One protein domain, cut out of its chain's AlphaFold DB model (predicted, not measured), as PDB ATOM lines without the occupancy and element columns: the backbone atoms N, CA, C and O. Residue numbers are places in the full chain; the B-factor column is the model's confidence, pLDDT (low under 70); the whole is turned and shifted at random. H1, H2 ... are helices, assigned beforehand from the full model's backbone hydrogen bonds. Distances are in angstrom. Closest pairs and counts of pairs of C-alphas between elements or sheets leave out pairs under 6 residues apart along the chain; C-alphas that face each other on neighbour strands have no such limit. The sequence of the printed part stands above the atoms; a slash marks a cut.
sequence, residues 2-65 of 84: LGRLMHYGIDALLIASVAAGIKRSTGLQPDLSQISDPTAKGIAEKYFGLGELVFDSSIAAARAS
ATOM      1  N   LEU A   2     185.867 258.709 146.273       77.44
ATOM      2  CA  LEU A   2     185.650 258.393 147.699       77.44
ATOM      3  C   LEU A   2     184.389 259.036 148.318       77.44
ATOM      4  O   LEU A   2     183.645 258.362 149.022       77.44
ATOM      5  N   GLY A   3     184.091 260.300 147.992       83.12
ATOM      6  CA  GLY A   3     182.903 260.988 148.522       83.12
ATOM      7  C   GLY A   3     181.564 260.367 148.099       83.12
ATOM      8  O   GLY A   3     180.607 260.385 148.867       83.12
ATOM      9  N   ARG A   4     181.511 259.759 146.907       82.75
ATOM     10  CA  ARG A   4     180.304 259.111 146.374       82.75
ATOM     11  C   ARG A   4     180.098 257.719 146.974       82.75
ATOM     12  O   ARG A   4     178.968 257.342 147.249       82.75
ATOM     13  N   LEU A   5     181.189 256.997 147.237       85.25
ATOM     14  CA  LEU A   5     181.135 255.728 147.963       85.25
ATOM     15  C   LEU A   5     180.649 255.933 149.403       85.25
ATOM     16  O   LEU A   5     179.793 255.187 149.865       85.25
ATOM     17  N   MET A   6     181.146 256.973 150.081       88.31
ATOM     18  CA  MET A   6     180.659 257.347 151.412       88.31
ATOM     19  C   MET A   6     179.173 257.712 151.405       88.31
ATOM     20  O   MET A   6     178.448 257.231 152.265       88.31
ATOM     21  N   HIS A   7     178.705 258.498 150.425       89.75
ATOM     22  CA  HIS A   7     177.274 258.803 150.295       89.75
ATOM     23  C   HIS A   7     176.434 257.533 150.168       89.75
ATOM     24  O   HIS A   7     175.526 257.336 150.962       89.75
ATOM     25  N   TYR A   8     176.792 256.621 149.261       90.06
ATOM     26  CA  TYR A   8     176.046 255.370 149.108       90.06
ATOM     27  C   TYR A   8     176.102 254.476 150.346       90.06
ATOM     28  O   TYR A   8     175.118 253.813 150.659       90.06
ATOM     29  N   GLY A   9     177.222 254.473 151.071       91.62
ATOM     30  CA  GLY A   9     177.320 253.778 152.351       91.62
ATOM     31  C   GLY A   9     176.364 254.356 153.397       91.62
ATOM     32  O   GLY A   9     175.662 253.598 154.064       91.62
ATOM     33  N   ILE A  10     176.300 255.687 153.508       93.56
ATOM     34  CA  ILE A  10     175.381 256.380 154.421       93.56
ATOM     35  C   ILE A  10     173.930 256.136 154.003       93.56
ATOM     36  O   ILE A  10     173.125 255.760 154.848       93.56
ATOM     37  N   ASP A  11     173.600 256.276 152.719       95.00
ATOM     38  CA  ASP A  11     172.245 256.064 152.202       95.00
ATOM     39  C   ASP A  11     171.760 254.641 152.491       95.00
ATOM     40  O   ASP A  11     170.647 254.439 152.979       95.00
ATOM     41  N   ALA A  12     172.619 253.647 152.264       95.06
ATOM     42  CA  ALA A  12     172.316 252.265 152.598       95.06
ATOM     43  C   ALA A  12     172.094 252.114 154.120       95.06
ATOM     44  O   ALA A  12     171.098 251.552 154.573       95.06
ATOM     45  N   LEU A  13     172.965 252.686 154.951       95.81
ATOM     46  CA  LEU A  13     172.807 252.618 156.404       95.81
ATOM     47  C   LEU A  13     171.505 253.275 156.895       95.81
ATOM     48  O   LEU A  13     170.864 252.762 157.814       95.81
ATOM     49  N   LEU A  14     171.081 254.375 156.266       95.69
ATOM     50  CA  LEU A  14     169.803 255.028 156.547       95.69
ATOM     51  C   LEU A  14     168.625 254.119 156.193       95.69
ATOM     52  O   LEU A  14     167.722 253.954 157.010       95.69
ATOM     53  N   ILE A  15     168.656 253.474 155.025       96.38
ATOM     54  CA  ILE A  15     167.622 252.511 154.619       96.38
ATOM     55  C   ILE A  15     167.549 251.344 155.615       96.38
ATOM     56  O   ILE A  15     166.459 250.982 156.063       96.38
ATOM     57  N   ALA A  16     168.695 250.787 156.018       96.50
ATOM     58  CA  ALA A  16     168.748 249.724 157.020       96.50
ATOM     59  C   ALA A  16     168.194 250.184 158.382       96.50
ATOM     60  O   ALA A  16     167.457 249.444 159.033       96.50
ATOM     61  N   SER A  17     168.492 251.418 158.795       97.00
ATOM     62  CA  SER A  17     167.993 251.999 160.051       97.00
ATOM     63  C   SER A  17     166.478 252.219 160.024       97.00
ATOM     64  O   SER A  17     165.796 251.988 161.021       97.00
ATOM     65  N   VAL A  18     165.919 252.617 158.876       96.62
ATOM     66  CA  VAL A  18     164.464 252.722 158.688       96.62
ATOM     67  C   VAL A  18     163.809 251.344 158.791       96.62
ATOM     68  O   VAL A  18     162.811 251.198 159.496       96.62
ATOM     69  N   ALA A  19     164.388 250.319 158.158       96.50
ATOM     70  CA  ALA A  19     163.902 248.943 158.281       96.50
ATOM     71  C   ALA A  19     163.936 248.444 159.738       96.50
ATOM     72  O   ALA A  19     162.968 247.844 160.209       96.50
ATOM     73  N   ALA A  20     164.996 248.764 160.487       97.00
ATOM     74  CA  ALA A  20     165.076 248.488 161.920       97.00
ATOM     75  C   ALA A  20     163.975 249.207 162.721       97.00
ATOM     76  O   ALA A  20     163.358 248.613 163.609       97.00
ATOM     77  N   GLY A  21     163.661 250.458 162.375       96.25
ATOM     78  CA  GLY A  21     162.550 251.201 162.970       96.25
ATOM     79  C   GLY A  21     161.182 250.567 162.705       96.25
ATOM     80  O   GLY A  21     160.356 250.477 163.619       96.25
ATOM     81  N   ILE A  22     160.947 250.056 161.491       96.88
ATOM     82  CA  ILE A  22     159.732 249.293 161.147       96.88
ATOM     83  C   ILE A  22     159.646 248.032 162.015       96.88
ATOM     84  O   ILE A  22     158.615 247.800 162.652       96.88
ATOM     85  N   LYS A  23     160.741 247.273 162.134       95.62
ATOM     86  CA  LYS A  23     160.823 246.090 163.005       95.62
ATOM     87  C   LYS A  23     160.522 246.425 164.462       95.62
ATOM     88  O   LYS A  23     159.748 245.719 165.100       95.62
ATOM     89  N   ARG A  24     161.065 247.523 164.995       94.56
ATOM     90  CA  ARG A  24     160.858 247.917 166.399       94.56
ATOM     91  C   ARG A  24     159.446 248.424 166.695       94.56
ATOM     92  O   ARG A  24     158.983 248.267 167.820       94.56
ATOM     93  N   SER A  25     158.787 249.043 165.716       95.25
ATOM     94  CA  SER A  25     157.445 249.620 165.875       95.25
ATOM     95  C   SER A  25     156.314 248.638 165.568       95.25
ATOM     96  O   SER A  25     155.261 248.724 166.193       95.25
ATOM     97  N   THR A  26     156.523 247.704 164.635       96.38
ATOM     98  CA  THR A  26     155.474 246.793 164.137       96.38
ATOM     99  C   THR A  26     155.774 245.310 164.356       96.38
ATOM    100  O   THR A  26     154.872 244.487 164.250       96.38
ATOM    101  N   GLY A  27     157.029 244.947 164.632       93.94
ATOM    102  CA  GLY A  27     157.491 243.556 164.660       93.94
ATOM    103  C   GLY A  27     157.772 242.951 163.277       93.94
ATOM    104  O   GLY A  27     158.263 241.827 163.206       93.94
ATOM    105  N   LEU A  28     157.498 243.669 162.182       93.88
ATOM    106  CA  LEU A  28     157.739 243.191 160.819       93.88
ATOM    107  C   LEU A  28     159.204 243.375 160.419       93.88
ATOM    108  O   LEU A  28     159.773 244.450 160.590       93.88
ATOM    109  N   GLN A  29     159.801 242.345 159.828       93.62
ATOM    110  CA  GLN A  29     161.177 242.383 159.339       93.62
ATOM    111  C   GLN A  29     161.278 241.793 157.926       93.62
ATOM    112  O   GLN A  29     160.450 240.953 157.566       93.62
ATOM    113  N   PRO A  30     162.281 242.205 157.130       90.31
ATOM    114  CA  PRO A  30     162.558 241.586 155.840       90.31
ATOM    115  C   PRO A  30     162.787 240.079 155.987       90.31
ATOM    116  O   PRO A  30     163.576 239.642 156.828       90.31
ATOM    117  N   ASP A  31     162.116 239.287 155.154       94.12
ATOM    118  CA  ASP A  31     162.300 237.840 155.140       94.12
ATOM    119  C   ASP A  31     163.578 237.465 154.371       94.12
ATOM    120  O   ASP A  31     163.583 237.259 153.158       94.12
ATOM    121  N   LEU A  32     164.684 237.378 155.109       93.00
ATOM    122  CA  LEU A  32     165.995 236.976 154.597       93.00
ATOM    123  C   LEU A  32     166.066 235.487 154.224       93.00
ATOM    124  O   LEU A  32     167.042 235.062 153.607       93.00
ATOM    125  N   SER A  33     165.063 234.676 154.585       91.56
ATOM    126  CA  SER A  33     165.026 233.259 154.202       91.56
ATOM    127  C   SER A  33     164.730 233.058 152.714       91.56
ATOM    128  O   SER A  33     165.123 232.037 152.157       91.56
ATOM    129  N   GLN A  34     164.142 234.063 152.056       94.12
ATOM    130  CA  GLN A  34     163.911 234.078 150.607       94.12
ATOM    131  C   GLN A  34     165.211 234.205 149.797       94.12
ATOM    132  O   GLN A  34     165.211 234.004 148.583       94.12
ATOM    133  N   ILE A  35     166.327 234.564 150.439       92.50
ATOM    134  CA  ILE A  35     167.629 234.670 149.784       92.50
ATOM    135  C   ILE A  35     168.288 233.289 149.786       92.50
ATOM    136  O   ILE A  35     168.839 232.853 150.797       92.50
ATOM    137  N   SER A  36     168.251 232.612 148.637       93.31
ATOM    138  CA  SER A  36     168.840 231.274 148.475       93.31
ATOM    139  C   SER A  36     170.369 231.267 148.548       93.31
ATOM    140  O   SER A  36     170.955 230.269 148.964       93.31
ATOM    141  N   ASP A  37     171.027 232.353 148.131       95.38
ATOM    142  CA  ASP A  37     172.487 232.443 148.159       95.38
ATOM    143  C   ASP A  37     172.996 232.764 149.581       95.38
ATOM    144  O   ASP A  37     172.662 233.821 150.131       95.38
ATOM    145  N   PRO A  38     173.828 231.900 150.191       93.12
ATOM    146  CA  PRO A  38     174.268 232.072 151.574       93.12
ATOM    147  C   PRO A  38     175.161 233.303 151.768       93.12
ATOM    148  O   PRO A  38     175.150 233.910 152.840       93.12
ATOM    149  N   THR A  39     175.916 233.705 150.744       94.88
ATOM    150  CA  THR A  39     176.796 234.877 150.822       94.88
ATOM    151  C   THR A  39     175.974 236.160 150.809       94.88
ATOM    152  O   THR A  39     176.146 237.017 151.675       94.88
ATOM    153  N   ALA A  40     175.038 236.275 149.867       94.31
ATOM    154  CA  ALA A  40     174.106 237.388 149.768       94.31
ATOM    155  C   ALA A  40     173.243 237.499 151.028       94.31
ATOM    156  O   ALA A  40     173.068 238.600 151.552       94.31
ATOM    157  N   LYS A  41     172.778 236.362 151.562       95.56
ATOM    158  CA  LYS A  41     172.052 236.316 152.831       95.56
ATOM    159  C   LYS A  41     172.899 236.867 153.977       95.56
ATOM    160  O   LYS A  41     172.445 237.769 154.671       95.56
ATOM    161  N   GLY A  42     174.144 236.412 154.126       96.31
ATOM    162  CA  GLY A  42     175.045 236.905 155.171       96.31
ATOM    163  C   GLY A  42     175.386 238.396 155.039       96.31
ATOM    164  O   GLY A  42     175.539 239.095 156.041       96.31
ATOM    165  N   ILE A  43     175.482 238.920 153.813       95.88
ATOM    166  CA  ILE A  43     175.652 240.363 153.573       95.88
ATOM    167  C   ILE A  43     174.398 241.124 154.008       95.88
ATOM    168  O   ILE A  43     174.515 242.132 154.703       95.88
ATOM    169  N   ALA A  44     173.215 240.642 153.633       95.50
ATOM    170  CA  ALA A  44     171.953 241.271 153.991       95.50
ATOM    171  C   ALA A  44     171.710 241.238 155.513       95.50
ATOM    172  O   ALA A  44     171.342 242.258 156.088       95.50
ATOM    173  N   GLU A  45     172.016 240.126 156.186       96.06
ATOM    174  CA  GLU A  45     171.986 240.009 157.652       96.06
ATOM    175  C   GLU A  45     172.882 241.056 158.324       96.06
ATOM    176  O   GLU A  45     172.438 241.775 159.219       96.06
ATOM    177  N   LYS A  46     174.131 241.203 157.862       96.50
ATOM    178  CA  LYS A  46     175.051 242.230 158.379       96.50
ATOM    179  C   LYS A  46     174.532 243.635 158.115       96.50
ATOM    180  O   LYS A  46     174.598 244.488 158.992       96.50
ATOM    181  N   TYR A  47     174.020 243.875 156.915       95.94
ATOM    182  CA  TYR A  47     173.501 245.169 156.510       95.94
ATOM    183  C   TYR A  47     172.319 245.617 157.381       95.94
ATOM    184  O   TYR A  47     172.357 246.711 157.943       95.94
ATOM    185  N   PHE A  48     171.312 244.761 157.571       96.31
ATOM    186  CA  PHE A  48     170.182 245.070 158.450       96.31
ATOM    187  C   PHE A  48     170.592 245.127 159.927       96.31
ATOM    188  O   PHE A  48     170.121 246.003 160.647       96.31
ATOM    189  N   GLY A  49     171.536 244.285 160.361       96.25
ATOM    190  CA  GLY A  49     172.099 244.344 161.713       96.25
ATOM    191  C   GLY A  49     172.815 245.666 162.017       96.25
ATOM    192  O   GLY A  49     172.665 246.213 163.108       96.25
ATOM    193  N   LEU A  50     173.541 246.235 161.045       96.94
ATOM    194  CA  LEU A  50     174.128 247.575 161.177       96.94
ATOM    195  C   LEU A  50     173.046 248.656 161.304       96.94
ATOM    196  O   LEU A  50     173.201 249.581 162.100       96.94
ATOM    197  N   GLY A  51     171.942 248.523 160.565       96.62
ATOM    198  CA  GLY A  51     170.777 249.398 160.702       96.62
ATOM    199  C   GLY A  51     170.154 249.349 162.098       96.62
ATOM    200  O   GLY A  51     169.847 250.394 162.665       96.62
ATOM    201  N   GLU A  52     170.024 248.154 162.682       96.75
ATOM    202  CA  GLU A  52     169.536 247.976 164.059       96.75
ATOM    203  C   GLU A  52     170.452 248.659 165.077       96.75
ATOM    204  O   GLU A  52     169.970 249.414 165.922       96.75
ATOM    205  N   LEU A  53     171.771 248.490 164.943       96.88
ATOM    206  CA  LEU A  53     172.749 249.156 165.806       96.88
ATOM    207  C   LEU A  53     172.621 250.685 165.747       96.88
ATOM    208  O   LEU A  53     172.615 251.348 166.787       96.88
ATOM    209  N   VAL A  54     172.537 251.254 164.542       97.06
ATOM    210  CA  VAL A  54     172.419 252.708 164.348       97.06
ATOM    211  C   VAL A  54     171.095 253.223 164.890       97.06
ATOM    212  O   VAL A  54     171.077 254.234 165.595       97.06
ATOM    213  N   PHE A  55     169.998 252.519 164.620       97.06
ATOM    214  CA  PHE A  55     168.683 252.882 165.123       97.06
ATOM    215  C   PHE A  55     168.650 252.871 166.658       97.06
ATOM    216  O   PHE A  55     168.284 253.876 167.268       97.06
ATOM    217  N   ASP A  56     169.122 251.803 167.298       96.69
ATOM    218  CA  ASP A  56     169.155 251.704 168.760       96.69
ATOM    219  C   ASP A  56     170.078 252.759 169.387       96.69
ATOM    220  O   ASP A  56     169.709 253.399 170.379       96.69
ATOM    221  N   SER A  57     171.236 253.017 168.771       97.06
ATOM    222  CA  SER A  57     172.155 254.083 169.192       97.06
ATOM    223  C   SER A  57     171.505 255.463 169.086       97.06
ATOM    224  O   SER A  57     171.668 256.293 169.981       97.06
ATOM    225  N   SER A  58     170.721 255.707 168.030       95.81
ATOM    226  CA  SER A  58     170.001 256.968 167.841       95.81
ATOM    227  C   SER A  58     168.951 257.189 168.934       95.81
ATOM    228  O   SER A  58     168.858 258.285 169.487       95.81
ATOM    229  N   ILE A  59     168.226 256.137 169.333       95.50
ATOM    230  CA  ILE A  59     167.273 256.222 170.439       95.50
ATOM    231  C   ILE A  59     168.012 256.433 171.765       95.50
ATOM    232  O   ILE A  59     167.566 257.236 172.584       95.50
ATOM    233  N   ALA A  60     169.129 255.739 172.003       96.06
ATOM    234  CA  ALA A  60     169.937 255.947 173.205       96.06
ATOM    235  C   ALA A  60     170.431 257.400 173.304       96.06
ATOM    236  O   ALA A  60     170.273 258.032 174.349       96.06
ATOM    237  N   ALA A  61     170.933 257.956 172.199       96.25
ATOM    238  CA  ALA A  61     171.350 259.351 172.114       96.25
ATOM    239  C   ALA A  61     170.179 260.320 172.347       96.25
ATOM    240  O   ALA A  61     170.326 261.289 173.092       96.25
ATOM    241  N   ALA A  62     169.004 260.044 171.772       95.62
ATOM    242  CA  ALA A  62     167.804 260.841 172.004       95.62
ATOM    243  C   ALA A  62     167.386 260.812 173.483       95.62
ATOM    244  O   ALA A  62     167.146 261.861 174.067       95.62
ATOM    245  N   ARG A  63     167.379 259.635 174.122       93.12
ATOM    246  CA  ARG A  63     167.050 259.482 175.551       93.12
ATOM    247  C   ARG A  63     168.022 260.210 176.476       93.12
ATOM    248  O   ARG A  63     167.596 260.728 177.500       93.12
ATOM    249  N   ALA A  64     169.309 260.227 176.136       94.69
ATOM    250  CA  ALA A  64     170.337 260.915 176.915       94.69
ATOM    251  C   ALA A  64     170.359 262.439 176.680       94.69
ATOM    252  O   ALA A  64     171.051 263.171 177.389       94.69
ATOM    253  N   SER A  65     169.635 262.927 175.674       93.31
ATOM    254  CA  SER A  65     169.663 264.318 175.247       93.31
ATOM    255  C   SER A  65     168.532 265.132 175.870       93.31
ATOM    256  O   SER A  65     167.368 264.746 175.836       93.31
TER     257      SER A  65
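AT A GLANCE: This is residues 2 to 65 of the 84 residues of the protein "DUF1748-domain-containing protein" of Tilletiaria anomala (strain ATCC 24038 / CBS 436.72 / UBC 951) (UniProt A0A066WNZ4). What is the picture? Two long helices, H1 then H2, cross near their middles as an X, and a long link, residues 27 to 37, joins one arm of the cross to another. How large is it? The printed part has 64 residues, is all helix with no named strand, and spans 42 by 36 by 13 A, a flat outline. It is only just loose, close to compact, with a radius of gyration of the C-alphas of 13.2 A.

IN THESE COORDINATES: Where is H1? It holds residues 2 to 26, 36.3 A long, from C-alpha 2 at (185.650, 258.393, 147.699). Where is H2? It holds residues 38 to 64, 38.6 A long, ending at C-alpha 64 at (170.337, 260.915, 176.915).

HOW THE PARTS SIT: How do they meet? H1 touches H2 with residues 13 to 21 alone, and H2 touches H1 with residues 47 to 55 alone; the closest C-alphas, of Ser 17 and Gly 51, are 3.9 A apart. At what angle? Their lines are about perpendicular, at 76 degrees. Are the backbones regularly spaced? In H1 and H2 every O i to N i+4 pair is within hydrogen-bond range.

THE WHOLE: What stands free? Residues 2 to 11 of H1 and residues 59 to 65, of which 59 to 64 belong to H2. Is anything cut or uncertain? The printed part has no cut, and no printed residue is under 70 in pLDDT.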